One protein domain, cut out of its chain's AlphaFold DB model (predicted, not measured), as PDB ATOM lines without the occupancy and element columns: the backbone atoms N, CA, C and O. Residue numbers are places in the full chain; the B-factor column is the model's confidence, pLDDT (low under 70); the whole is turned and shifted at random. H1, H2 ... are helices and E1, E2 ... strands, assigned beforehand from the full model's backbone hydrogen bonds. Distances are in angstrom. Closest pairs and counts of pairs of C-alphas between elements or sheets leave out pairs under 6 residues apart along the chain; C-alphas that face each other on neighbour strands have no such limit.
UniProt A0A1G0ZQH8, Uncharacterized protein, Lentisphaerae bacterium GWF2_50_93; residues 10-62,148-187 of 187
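Overview. This is residues 10 to 62 and 148 to 187 of the 187 residues of an uncharacterized protein of Lentisphaerae bacterium GWF2_50_93 (UniProt A0A1G0ZQH8). One very long helix, H1, makes the longest axis, and a small ribbon of two antiparallel strands, E1 and E2, runs along one side of its residues 34 to 55, while the short helix H2 packs crosswise on its residues 24 to 31. The first residues of H1, 10 to 22, stick out free beyond this small body. The printed part has 93 residues, with two named helices and two named strands in the order H1, E1, H2, E2 and one sheet in the order E1 - E2; the class is mixed, helices and strands. The whole is an extended rod, with a radius of gyration of the C-alphas of 20.7 A and spans of 78 by 27 by 19 A.

Along the chain. Find C-alpha 10 at (109.230, -13.173, 114.470); from there H1, residues 10 to 56, runs 68.7 A to C-alpha 56 at (103.431, 11.573, 50.661). After the cut, look at Thr 148, where E1, residues 148 to 152, begins. A tight link of 4 residues leads to H2, residues 157 to 163. A short link of 7 residues then leads to E2, residues 171 to 181, which runs 32.7 A to C-alpha 181 at (103.418, -0.484, 51.619).

Arrangement. Start with H1, which touches H2 with residues 24 to 31 alone; their closest C-alphas, those of Cys 27 and Ala 159, are 5.4 A apart. Their lines stand about perpendicular, at 84 degrees. Farther along H1, its closest C-alpha pair with E1 is Asn 42 and Lys 149, 6.4 A apart. With E2 it is Val 43 and Asp 176, 6.1 A apart, and 17 pairs of C-alphas of H1 and E2 are within 8 A. E1 and E2 are antiparallel neighbours, with 155 degrees between their directions. Look there at N 149 and O 174, 2.8 A apart, and at N 172 and O 151, 3.0 A apart, both within hydrogen-bond range. In H1 and H2 every O i to N i+4 pair is within hydrogen-bond range.

Size, cuts and confidence. The two C-alphas farthest apart are those of Gln 10 and Gln 187, at 78.5 A. Without residues 10 to 22, which stand free, the body spans 60 by 23 by 16 A. Residues 63 to 147 are cut out, and C-alphas 62 and 148 are 18.4 A apart across the cut. Of the links that are printed whole, none is long. The mean pLDDT of the printed part is 79.7; look for values under 70 at residues 57 to 62, 165 to 170 and 183 to 187, the last of which is the chain's last residue.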
ATOM      1  N   GLN A  10     109.276 -12.471 115.754       82.50
ATOM      2  CA  GLN A  10     109.230 -13.173 114.470       82.50
ATOM      3  C   GLN A  10     108.015 -12.749 113.639       82.50
ATOM      4  O   GLN A  10     108.161 -12.459 112.457       82.50
ATOM      5  N   ALA A  11     106.842 -12.630 114.267       81.00
ATOM      6  CA  ALA A  11     105.620 -12.227 113.572       81.00
ATOM      7  C   ALA A  11     105.721 -10.810 112.975       81.00
ATOM      8  O   ALA A  11     105.245 -10.564 111.870       81.00
ATOM      9  N   ILE A  12     106.387  -9.885 113.677       84.31
ATOM     10  CA  ILE A  12     106.603  -8.510 113.200       84.31
ATOM     11  C   ILE A  12     107.561  -8.501 112.004       84.31
ATOM     12  O   ILE A  12     107.317  -7.808 111.014       84.31
ATOM     13  N   VAL A  13     108.640  -9.283 112.076       87.50
ATOM     14  CA  VAL A  13     109.609  -9.403 110.980       87.50
ATOM     15  C   VAL A  13     108.962 -10.046 109.751       87.50
ATOM     16  O   VAL A  13     109.079  -9.498 108.660       87.50
ATOM     17  N   GLU A  14     108.215 -11.140 109.910       86.31
ATOM     18  CA  GLU A  14     107.505 -11.805 108.807       86.31
ATOM     19  C   GLU A  14     106.456 -10.892 108.158       86.31
ATOM     20  O   GLU A  14     106.354 -10.841 106.929       86.31
ATOM     21  N   MET A  15     105.724 -10.111 108.959       87.31
ATOM     22  CA  MET A  15     104.777  -9.119 108.448       87.31
ATOM     23  C   MET A  15     105.488  -8.014 107.661       87.31
ATOM     24  O   MET A  15     105.025  -7.631 106.590       87.31
ATOM     25  N   THR A  16     106.630  -7.528 108.153       89.50
ATOM     26  CA  THR A  16     107.392  -6.452 107.502       89.50
ATOM     27  C   THR A  16     108.008  -6.928 106.188       89.50
ATOM     28  O   THR A  16     107.909  -6.238 105.178       89.50
ATOM     29  N   VAL A  17     108.580  -8.135 106.164       90.06
ATOM     30  CA  VAL A  17     109.118  -8.744 104.939       90.06
ATOM     31  C   VAL A  17     108.007  -8.976 103.914       90.06
ATOM     32  O   VAL A  17     108.182  -8.650 102.742       90.06
ATOM     33  N   SER A  18     106.839  -9.459 104.350       89.38
ATOM     34  CA  SER A  18     105.682  -9.641 103.462       89.38
ATOM     35  C   SER A  18     105.189  -8.312 102.882       89.38
ATOM     36  O   SER A  18     104.862  -8.239 101.699       89.38
ATOM     37  N   LEU A  19     105.178  -7.248 103.691       91.38
ATOM     38  CA  LEU A  19     104.775  -5.910 103.260       91.38
ATOM     39  C   LEU A  19     105.751  -5.327 102.226       91.38
ATOM     40  O   LEU A  19     105.315  -4.790 101.211       91.38
ATOM     41  N   ILE A  20     107.061  -5.474 102.455       90.00
ATOM     42  CA  ILE A  20     108.100  -5.044 101.507       90.00
ATOM     43  C   ILE A  20     107.977  -5.831 100.197       90.00
ATOM     44  O   ILE A  20     108.022  -5.237  99.122       90.00
ATOM     45  N   GLY A  21     107.753  -7.147 100.273       89.94
ATOM     46  CA  GLY A  21     107.536  -7.986  99.095       89.94
ATOM     47  C   GLY A  21     106.321  -7.546  98.276       89.94
ATOM     48  O   GLY A  21     106.420  -7.392  97.062       89.94
ATOM     49  N   MET A  22     105.188  -7.268  98.930       90.94
ATOM     50  CA  MET A  22     104.007  -6.728  98.247       90.94
ATOM     51  C   MET A  22     104.279  -5.359  97.618       90.94
ATOM     52  O   MET A  22     103.887  -5.135  96.475       90.94
ATOM     53  N   ALA A  23     104.967  -4.460  98.326       88.12
ATOM     54  CA  ALA A  23     105.320  -3.145  97.796       88.12
ATOM     55  C   ALA A  23     106.183  -3.260  96.530       88.12
ATOM     56  O   ALA A  23     105.885  -2.607  95.533       88.12
ATOM     57  N   ALA A  24     107.182  -4.149  96.531       89.12
ATOM     58  CA  ALA A  24     108.006  -4.411  95.356       89.12
ATOM     59  C   ALA A  24     107.167  -4.922  94.173       89.12
ATOM     60  O   ALA A  24     107.292  -4.401  93.068       89.12
ATOM     61  N   ILE A  25     106.251  -5.872  94.404       90.75
ATOM     62  CA  ILE A  25     105.354  -6.385  93.354       90.75
ATOM     63  C   ILE A  25     104.504  -5.256  92.755       90.75
ATOM     64  O   ILE A  25     104.422  -5.137  91.533       90.75
ATOM     65  N   PHE A  26     103.905  -4.397  93.586       90.62
ATOM     66  CA  PHE A  26     103.115  -3.267  93.091       90.62
ATOM     67  C   PHE A  26     103.961  -2.272  92.291       90.62
ATOM     68  O   PHE A  26     103.529  -1.836  91.226       90.62
ATOM     69  N   CYS A  27     105.174  -1.954  92.752       87.62
ATOM     70  CA  CYS A  27     106.100  -1.105  92.004       87.62
ATOM     71  C   CYS A  27     106.459  -1.709  90.640       87.62
ATOM     72  O   CYS A  27     106.450  -0.990  89.644       87.62
ATOM     73  N   GLY A  28     106.705  -3.021  90.578       86.06
ATOM     74  CA  GLY A  28     106.989  -3.723  89.325       86.06
ATOM     75  C   GLY A  28     105.809  -3.680  88.352       86.06
ATOM     76  O   GLY A  28     105.983  -3.349  87.183       86.06
ATOM     77  N   LEU A  29     104.587  -3.930  88.833       90.19
ATOM     78  CA  LEU A  29     103.378  -3.861  88.003       90.19
ATOM     79  C   LEU A  29     103.140  -2.456  87.439       90.19
ATOM     80  O   LEU A  29     102.801  -2.308  86.266       90.19
ATOM     81  N   ILE A  30     103.342  -1.423  88.259       88.62
ATOM     82  CA  ILE A  30     103.200  -0.026  87.837       88.62
ATOM     83  C   ILE A  30     104.259   0.336  86.785       88.62
ATOM     84  O   ILE A  30     103.928   0.973  85.783       88.62
ATOM     85  N   LEU A  31     105.507  -0.106  86.973       86.50
ATOM     86  CA  LEU A  31     106.588   0.109  86.010       86.50
ATOM     87  C   LEU A  31     106.265  -0.539  84.656       86.50
ATOM     88  O   LEU A  31     106.331   0.125  83.623       86.50
ATOM     89  N   VAL A  32     105.839  -1.807  84.665       88.44
ATOM     90  CA  VAL A  32     105.436  -2.535  83.450       88.44
ATOM     91  C   VAL A  32     104.263  -1.840  82.758       88.44
ATOM     92  O   VAL A  32     104.280  -1.685  81.538       88.44
ATOM     93  N   ALA A  33     103.267  -1.362  83.507       88.25
ATOM     94  CA  ALA A  33     102.128  -0.644  82.939       88.25
ATOM     95  C   ALA A  33     102.544   0.679  82.262       88.25
ATOM     96  O   ALA A  33     102.070   0.978  81.161       88.25
ATOM     97  N   LYS A  34     103.458   1.448  82.876       87.12
ATOM     98  CA  LYS A  34     103.993   2.694  82.295       87.12
ATOM     99  C   LYS A  34     104.775   2.416  81.012       87.12
ATOM    100  O   LYS A  34     104.541   3.082  80.005       87.12
ATOM    101  N   LEU A  35     105.646   1.406  81.026       87.25
ATOM    102  CA  LEU A  35     106.414   1.000  79.846       87.25
ATOM    103  C   LEU A  35     105.508   0.506  78.720       87.25
ATOM    104  O   LEU A  35     105.676   0.926  77.582       87.25
ATOM    105  N   THR A  36     104.504  -0.309  79.046       88.38
ATOM    106  CA  THR A  36     103.548  -0.830  78.059       88.38
ATOM    107  C   THR A  36     102.756   0.302  77.413       88.38
ATOM    108  O   THR A  36     102.642   0.357  76.193       88.38
ATOM    109  N   THR A  37     102.252   1.249  78.210       90.00
ATOM    110  CA  THR A  37     101.523   2.415  77.684       90.00
ATOM    111  C   THR A  37     102.407   3.251  76.765       90.00
ATOM    112  O   THR A  37     102.001   3.596  75.658       90.00
ATOM    113  N   SER A  38     103.644   3.528  77.183       88.44
ATOM    114  CA  SER A  38     104.557   4.320  76.366       88.44
ATOM    115  C   SER A  38     105.020   3.594  75.103       88.44
ATOM    116  O   SER A  38     105.273   4.260  74.104       88.44
ATOM    117  N   ASN A  39     105.141   2.265  75.133       88.00
ATOM    118  CA  ASN A  39     105.449   1.463  73.951       88.00
ATOM    119  C   ASN A  39     104.297   1.532  72.944       88.00
ATOM    120  O   ASN A  39     104.526   1.868  71.789       88.00
ATOM    121  N   ILE A  40     103.053   1.346  73.398       89.00
ATOM    122  CA  ILE A  40     101.867   1.472  72.539       89.00
ATOM    123  C   ILE A  40     101.831   2.850  71.868       89.00
ATOM    124  O   ILE A  40     101.633   2.936  70.658       89.00
ATOM    125  N   GLU A  41     102.062   3.924  72.624       90.44
ATOM    126  CA  GLU A  41     102.131   5.280  72.069       90.44
ATOM    127  C   GLU A  41     103.258   5.437  71.039       90.44
ATOM    128  O   GLU A  41     103.034   6.039  69.991       90.44
ATOM    129  N   ASN A  42     104.445   4.884  71.306       89.19
ATOM    130  CA  ASN A  42     105.591   4.965  70.399       89.19
ATOM    131  C   ASN A  42     105.329   4.213  69.084       89.19
ATOM    132  O   ASN A  42     105.561   4.755  68.006       89.19
ATOM    133  N   VAL A  43     104.747   3.015  69.169       88.94
ATOM    134  CA  VAL A  43     104.304   2.213  68.019       88.94
ATOM    135  C   VAL A  43     103.230   2.952  67.217       88.94
ATOM    136  O   VAL A  43     103.297   2.998  65.991       88.94
ATOM    137  N   LEU A  44     102.252   3.578  67.881       90.31
ATOM    138  CA  LEU A  44     101.233   4.404  67.220       90.31
ATOM    139  C   LEU A  44     101.851   5.604  66.491       90.31
ATOM    140  O   LEU A  44     101.448   5.899  65.367       90.31
ATOM    141  N   SER A  45     102.837   6.271  67.093       89.56
ATOM    142  CA  SER A  45     103.570   7.364  66.447       89.56
ATOM    143  C   SER A  45     104.405   6.885  65.260       89.56
ATOM    144  O   SER A  45     104.338   7.488  64.194       89.56
ATOM    145  N   ALA A  46     105.140   5.780  65.403       86.38
ATOM    146  CA  ALA A  46     105.908   5.178  64.314       86.38
ATOM    147  C   ALA A  46     104.994   4.777  63.141       86.38
ATOM    148  O   ALA A  46     105.318   5.039  61.984       86.38
ATOM    149  N   ARG A  47     103.802   4.240  63.439       87.19
ATOM    150  CA  ARG A  47     102.786   3.926  62.430       87.19
ATOM    151  C   ARG A  47     102.270   5.176  61.730       87.19
ATOM    152  O   ARG A  47     102.202   5.183  60.510       87.19
ATOM    153  N   GLY A  48     101.932   6.221  62.487       86.00
ATOM    154  CA  GLY A  48     101.484   7.495  61.920       86.00
ATOM    155  C   GLY A  48     102.521   8.096  60.968       86.00
ATOM    156  O   GLY A  48     102.166   8.515  59.871       86.00
ATOM    157  N   ASN A  49     103.802   8.044  61.345       86.19
ATOM    158  CA  ASN A  49     104.906   8.485  60.490       86.19
ATOM    159  C   ASN A  49     105.001   7.646  59.204       86.19
ATOM    160  O   ASN A  49     105.170   8.193  58.119       86.19
ATOM    161  N   ALA A  50     104.863   6.323  59.307       83.69
ATOM    162  CA  ALA A  50     104.873   5.434  58.148       83.69
ATOM    163  C   ALA A  50     103.653   5.658  57.225       83.69
ATOM    164  O   ALA A  50     103.807   5.645  56.006       83.69
ATOM    165  N   ASP A  51     102.462   5.927  57.773       85.00
ATOM    166  CA  ASP A  51     101.256   6.261  56.996       85.00
ATOM    167  C   ASP A  51     101.411   7.611  56.261       85.00
ATOM    168  O   ASP A  51     101.038   7.744  55.088       85.00
ATOM    169  N   GLU A  52     101.991   8.618  56.923       84.50
ATOM    170  CA  GLU A  52     102.284   9.927  56.324       84.50
ATOM    171  C   GLU A  52     103.316   9.808  55.196       84.50
ATOM    172  O   GLU A  52     103.097  10.342  54.101       84.50
ATOM    173  N   ASN A  53     104.392   9.051  55.422       83.12
ATOM    174  CA  ASN A  53     105.412   8.778  54.408       83.12
ATOM    175  C   ASN A  53     104.828   7.996  53.221       83.12
ATOM    176  O   ASN A  53     105.118   8.314  52.066       83.12
ATOM    177  N   GLY A  54     103.935   7.040  53.497       78.75
ATOM    178  CA  GLY A  54     103.251   6.228  52.491       78.75
ATOM    179  C   GLY A  54     102.272   7.024  51.630       78.75
ATOM    180  O   GLY A  54     102.147   6.747  50.440       78.75
ATOM    181  N   THR A  55     101.615   8.039  52.202       80.50
ATOM    182  CA  THR A  55     100.736   8.967  51.462       80.50
ATOM    183  C   THR A  55     101.543   9.984  50.658       80.50
ATOM    184  O   THR A  55     101.211  10.297  49.518       80.50
ATOM    185  N   SER A  56     102.617  10.506  51.251       77.38
ATOM    186  CA  SER A  56     103.431  11.573  50.661       77.38
ATOM    187  C   SER A  56     104.428  11.062  49.618       77.38
ATOM    188  O   SER A  56     105.140  11.865  49.018       77.38
ATOM    189  N   ARG A  57     104.487   9.735  49.407       69.62
ATOM    190  CA  ARG A  57     105.497   9.041  48.591       69.62
ATOM    191  C   ARG A  57     106.923   9.472  48.937       69.62
ATOM    192  O   ARG A  57     107.782   9.587  48.065       69.62
ATOM    193  N   ILE A  58     107.163   9.750  50.214       66.56
ATOM    194  CA  ILE A  58     108.516   9.979  50.699       66.56
ATOM    195  C   ILE A  58     109.146   8.589  50.762       66.56
ATOM    196  O   ILE A  58     108.681   7.734  51.521       66.56
ATOM    197  N   GLU A  59     110.146   8.349  49.912       59.16
ATOM    198  CA  GLU A  59     110.989   7.154  49.975       59.16
ATOM    199  C   GLU A  59     111.704   7.156  51.332       59.16
ATOM    200  O   GLU A  59     112.700   7.850  51.542       59.16
ATOM    201  N   GLY A  60     111.115   6.447  52.295       59.75
ATOM    202  CA  GLY A  60     111.787   6.055  53.526       59.75
ATOM    203  C   GLY A  60     112.703   4.862  53.265       59.75
ATOM    204  O   GLY A  60     112.750   4.333  52.157       59.75
ATOM    205  N   ASP A  61     113.408   4.413  54.302       65.94
ATOM    206  CA  ASP A  61     114.080   3.114  54.260       65.94
ATOM    207  C   ASP A  61     113.035   2.035  53.920       65.94
ATOM    208  O   ASP A  61     112.074   1.862  54.675       65.94
ATOM    209  N   SER A  62     113.188   1.353  52.779       62.12
ATOM    210  CA  SER A  62     112.301   0.259  52.359       62.12
ATOM    211  C   SER A  62     112.485  -0.995  53.210       62.12
ATOM    212  O   SER A  62     111.733  -1.960  53.068       62.12
ATOM    213  N   THR A 148     111.292   7.293  68.324       89.94
ATOM    214  CA  THR A 148     112.133   7.083  69.498       89.94
ATOM    215  C   THR A 148     111.586   7.923  70.636       89.94
ATOM    216  O   THR A 148     111.518   9.151  70.535       89.94
ATOM    217  N   LYS A 149     111.224   7.270  71.740       86.12
ATOM    218  CA  LYS A 149     110.657   7.914  72.923       86.12
ATOM    219  C   LYS A 149     111.451   7.549  74.164       86.12
ATOM    220  O   LYS A 149     111.670   6.383  74.465       86.12
ATOM    221  N   ASN A 150     111.839   8.569  74.921       85.62
ATOM    222  CA  ASN A 150     112.456   8.388  76.229       85.62
ATOM    223  C   ASN A 150     111.369   8.391  77.303       85.62
ATOM    224  O   ASN A 150     110.612   9.355  77.422       85.62
ATOM    225  N   VAL A 151     111.301   7.317  78.084       82.81
ATOM    226  CA  VAL A 151     110.400   7.182  79.229       82.81
ATOM    227  C   VAL A 151     111.162   7.579  80.489       82.81
ATOM    228  O   VAL A 151     112.033   6.816  80.914       82.81
ATOM    229  N   PRO A 152     110.865   8.743  81.097       78.75
ATOM    230  CA  PRO A 152     111.519   9.145  82.333       78.75
ATOM    231  C   PRO A 152     111.055   8.260  83.492       78.75
ATOM    232  O   PRO A 152     109.862   7.976  83.652       78.75
ATOM    233  N   ILE A 153     112.003   7.836  84.320       76.88
ATOM    234  CA  ILE A 153     111.791   7.029  85.529       76.88
ATOM    235  C   ILE A 153     111.704   7.923  86.776       76.88
ATOM    236  O   ILE A 153     111.325   7.449  87.842       76.88
ATOM    237  N   ASP A 154     111.946   9.230  86.635       71.94
ATOM    238  CA  ASP A 154     111.923  10.218  87.726       71.94
ATOM    239  C   ASP A 154     110.610  10.208  88.533       71.94
ATOM    240  O   ASP A 154     110.618  10.419  89.745       71.94
ATOM    241  N   ASP A 155     109.482   9.884  87.893       72.81
ATOM    242  CA  ASP A 155     108.176   9.782  88.562       72.81
ATOM    243  C   ASP A 155     108.000   8.485  89.383       72.81
ATOM    244  O   ASP A 155     106.984   8.303  90.054       72.81
ATOM    245  N   MET A 156     108.942   7.540  89.291       76.44
ATOM    246  CA  MET A 156     108.899   6.209  89.914       76.44
ATOM    247  C   MET A 156     110.255   5.822  90.534       76.44
ATOM    248  O   MET A 156     110.802   4.760  90.219       76.44
ATOM    249  N   PRO A 157     110.790   6.629  91.473       76.12
ATOM    250  CA  PRO A 157     112.146   6.452  92.003       76.12
ATOM    251  C   PRO A 157     112.328   5.104  92.705       76.12
ATOM    252  O   PRO A 157     113.357   4.455  92.557       76.12
ATOM    253  N   LEU A 158     111.298   4.630  93.414       76.31
ATOM    254  CA  LEU A 158     111.345   3.346  94.113       76.31
ATOM    255  C   LEU A 158     111.415   2.154  93.145       76.31
ATOM    256  O   LEU A 158     112.066   1.164  93.451       76.31
ATOM    257  N   ALA A 159     110.765   2.243  91.979       73.75
ATOM    258  CA  ALA A 159     110.852   1.204  90.955       73.75
ATOM    259  C   ALA A 159     112.208   1.239  90.235       73.75
ATOM    260  O   ALA A 159     112.742   0.180  89.920       73.75
ATOM    261  N   GLY A 160     112.776   2.435  90.037       74.31
ATOM    262  CA  GLY A 160     114.148   2.599  89.559       74.31
ATOM    263  C   GLY A 160     115.149   1.900  90.475       74.31
ATOM    264  O   GLY A 160     115.855   1.012  90.026       74.31
ATOM    265  N   GLU A 161     115.118   2.200  91.772       77.88
ATOM    266  CA  GLU A 161     116.016   1.601  92.775       77.88
ATOM    267  C   GLU A 161     115.843   0.079  92.945       77.88
ATOM    268  O   GLU A 161     116.799  -0.631  93.250       77.88
ATOM    269  N   LEU A 162     114.619  -0.441  92.791       78.12
ATOM    270  CA  LEU A 162     114.328  -1.866  92.987       78.12
ATOM    271  C   LEU A 162     114.641  -2.737  91.764       78.12
ATOM    272  O   LEU A 162     114.958  -3.913  91.939       78.12
ATOM    273  N   PHE A 163     114.480  -2.204  90.549       79.50
ATOM    274  CA  PHE A 163     114.466  -3.009  89.320       79.50
ATOM    275  C   PHE A 163     115.485  -2.584  88.266       79.50
ATOM    276  O   PHE A 163     115.716  -3.345  87.328       79.50
ATOM    277  N   LEU A 164     116.079  -1.398  88.383       75.19
ATOM    278  CA  LEU A 164     117.038  -0.876  87.416       75.19
ATOM    279  C   LEU A 164     118.375  -0.638  88.114       75.19
ATOM    280  O   LEU A 164     118.428  -0.182  89.254       75.19
ATOM    281  N   ASP A 165     119.468  -0.982  87.438       68.50
ATOM    282  CA  ASP A 165     120.797  -0.699  87.970       68.50
ATOM    283  C   ASP A 165     120.996   0.823  87.995       68.50
ATOM    284  O   ASP A 165     120.726   1.516  87.012       68.50
ATOM    285  N   ASN A 166     121.449   1.349  89.133       59.00
ATOM    286  CA  ASN A 166     121.504   2.778  89.466       59.00
ATOM    287  C   ASN A 166     122.557   3.553  88.630       59.00
ATOM    288  O   ASN A 166     122.948   4.684  88.934       59.00
ATOM    289  N   SER A 167     123.060   2.933  87.562       53.22
ATOM    290  CA  SER A 167     124.035   3.475  86.633       53.22
ATOM    291  C   SER A 167     123.368   4.406  85.614       53.22
ATOM    292  O   SER A 167     123.163   4.078  84.449       53.22
ATOM    293  N   SER A 168     123.153   5.648  86.043       53.03
ATOM    294  CA  SER A 168     123.293   6.874  85.232       53.03
ATOM    295  C   SER A 168     122.313   7.196  84.092       53.03
ATOM    296  O   SER A 168     122.436   8.279  83.521       53.03
ATOM    297  N   THR A 169     121.304   6.382  83.787       56.75
ATOM    298  CA  THR A 169     120.239   6.798  82.855       56.75
ATOM    299  C   THR A 169     118.877   6.711  83.524       56.75
ATOM    300  O   THR A 169     118.295   5.638  83.637       56.75
ATOM    301  N   SER A 170     118.338   7.866  83.920       66.88
ATOM    302  CA  SER A 170     116.975   8.029  84.450       66.88
ATOM    303  C   SER A 170     115.876   7.778  83.409       66.88
ATOM    304  O   SER A 170     114.700   8.012  83.681       66.88
ATOM    305  N   ASN A 171     116.239   7.299  82.217       73.38
ATOM    306  CA  ASN A 171     115.353   7.160  81.075       73.38
ATOM    307  C   ASN A 171     115.497   5.767  80.460       73.38
ATOM    308  O   ASN A 171     116.613   5.311  80.215       73.38
ATOM    309  N   ILE A 172     114.367   5.138  80.140       79.00
ATOM    310  CA  ILE A 172     114.319   3.975  79.249       79.00
ATOM    311  C   ILE A 172     114.011   4.485  77.845       79.00
ATOM    312  O   ILE A 172     112.981   5.128  77.631       79.00
ATOM    313  N   THR A 173     114.904   4.228  76.894       83.81
ATOM    314  CA  THR A 173     114.685   4.579  75.489       83.81
ATOM    315  C   THR A 173     113.924   3.458  74.797       83.81
ATOM    316  O   THR A 173     114.364   2.312  74.784       83.81
ATOM    317  N   LEU A 174     112.774   3.801  74.225       84.06
ATOM    318  CA  LEU A 174     111.992   2.952  73.338       84.06
ATOM    319  C   LEU A 174     112.265   3.401  71.906       84.06
ATOM    320  O   LEU A 174     112.159   4.591  71.612       84.06
ATOM    321  N   GLN A 175     112.626   2.467  71.036       87.50
ATOM    322  CA  GLN A 175     112.835   2.717  69.617       87.50
ATOM    323  C   GLN A 175     112.040   1.680  68.837       87.50
ATOM    324  O   GLN A 175     112.304   0.489  68.961       87.50
ATOM    325  N   ASP A 176     111.090   2.154  68.039       85.31
ATOM    326  CA  ASP A 176     110.247   1.310  67.203       85.31
ATOM    327  C   ASP A 176     110.310   1.818  65.760       85.31
ATOM    328  O   ASP A 176     110.181   3.021  65.509       85.31
ATOM    329  N   THR A 177     110.485   0.894  64.818       83.38
ATOM    330  CA  THR A 177     110.426   1.147  63.374       83.38
ATOM    331  C   THR A 177     109.369   0.235  62.769       83.38
ATOM    332  O   THR A 177     109.365  -0.970  63.018       83.38
ATOM    333  N   LEU A 178     108.463   0.808  61.982       82.69
ATOM    334  CA  LEU A 178     107.403   0.088  61.281       82.69
ATOM    335  C   LEU A 178     107.560   0.268  59.777       82.69
ATOM    336  O   LEU A 178     107.832   1.375  59.320       82.69
ATOM    337  N   TYR A 179     107.325  -0.810  59.032       80.06
ATOM    338  CA  TYR A 179     107.345  -0.837  57.573       80.06
ATOM    339  C   TYR A 179     105.922  -1.065  57.041       80.06
ATOM    340  O   TYR A 179     105.202  -1.930  57.546       80.06
ATOM    341  N   MET A 180     105.497  -0.287  56.044       76.12
ATOM    342  CA  MET A 180     104.176  -0.371  55.406       76.12
ATOM    343  C   MET A 180     104.278  -0.138  53.893       76.12
ATOM    344  O   MET A 180     105.153   0.600  53.462       76.12
ATOM    345  N   PRO A 181     103.407  -0.732  53.062       73.94
ATOM    346  CA  PRO A 181     103.418  -0.484  51.619       73.94
ATOM    347  C   PRO A 181     102.961   0.943  51.291       73.94
ATOM    348  O   PRO A 181     102.139   1.511  52.016       73.94
ATOM    349  N   PHE A 182     103.416   1.504  50.165       73.94
ATOM    350  CA  PHE A 182     102.836   2.757  49.669       73.94
ATOM    351  C   PHE A 182     101.330   2.623  49.438       73.94
ATOM    352  O   PHE A 182     100.827   1.615  48.926       73.94
ATOM    353  N   MET A 183     100.598   3.688  49.760       68.38
ATOM    354  CA  MET A 183      99.190   3.760  49.407       68.38
ATOM    355  C   MET A 183      99.065   4.026  47.907       68.38
ATOM    356  O   MET A 183      99.525   5.040  47.386       68.38
ATOM    357  N   LYS A 184      98.444   3.082  47.195       60.59
ATOM    358  CA  LYS A 184      98.117   3.238  45.779       60.59
ATOM    359  C   LYS A 184      97.087   4.358  45.638       60.59
ATOM    360  O   LYS A 184      96.026   4.282  46.256       60.59
ATOM    361  N   ASP A 185      97.381   5.352  44.801       56.62
ATOM    362  CA  ASP A 185      96.411   6.392  44.454       56.62
ATOM    363  C   ASP A 185      95.109   5.731  43.982       56.62
ATOM    364  O   ASP A 185      95.113   4.904  43.063       56.62
ATOM    365  N   MET A 186      93.991   6.089  44.618       49.84
ATOM    366  CA  MET A 186      92.667   5.786  44.082       49.84
ATOM    367  C   MET A 186      92.453   6.690  42.862       49.84
ATOM    368  O   MET A 186      91.975   7.814  43.002       49.84
ATOM    369  N   GLN A 187      92.888   6.228  41.686       39.75
ATOM    370  CA  GLN A 187      92.475   6.794  40.398       39.75
ATOM    371  C   GLN A 187      91.033   6.412  40.073       39.75
ATOM    372  O   GLN A 187      90.670   5.235  40.303       39.75
TER     373      GLN A 187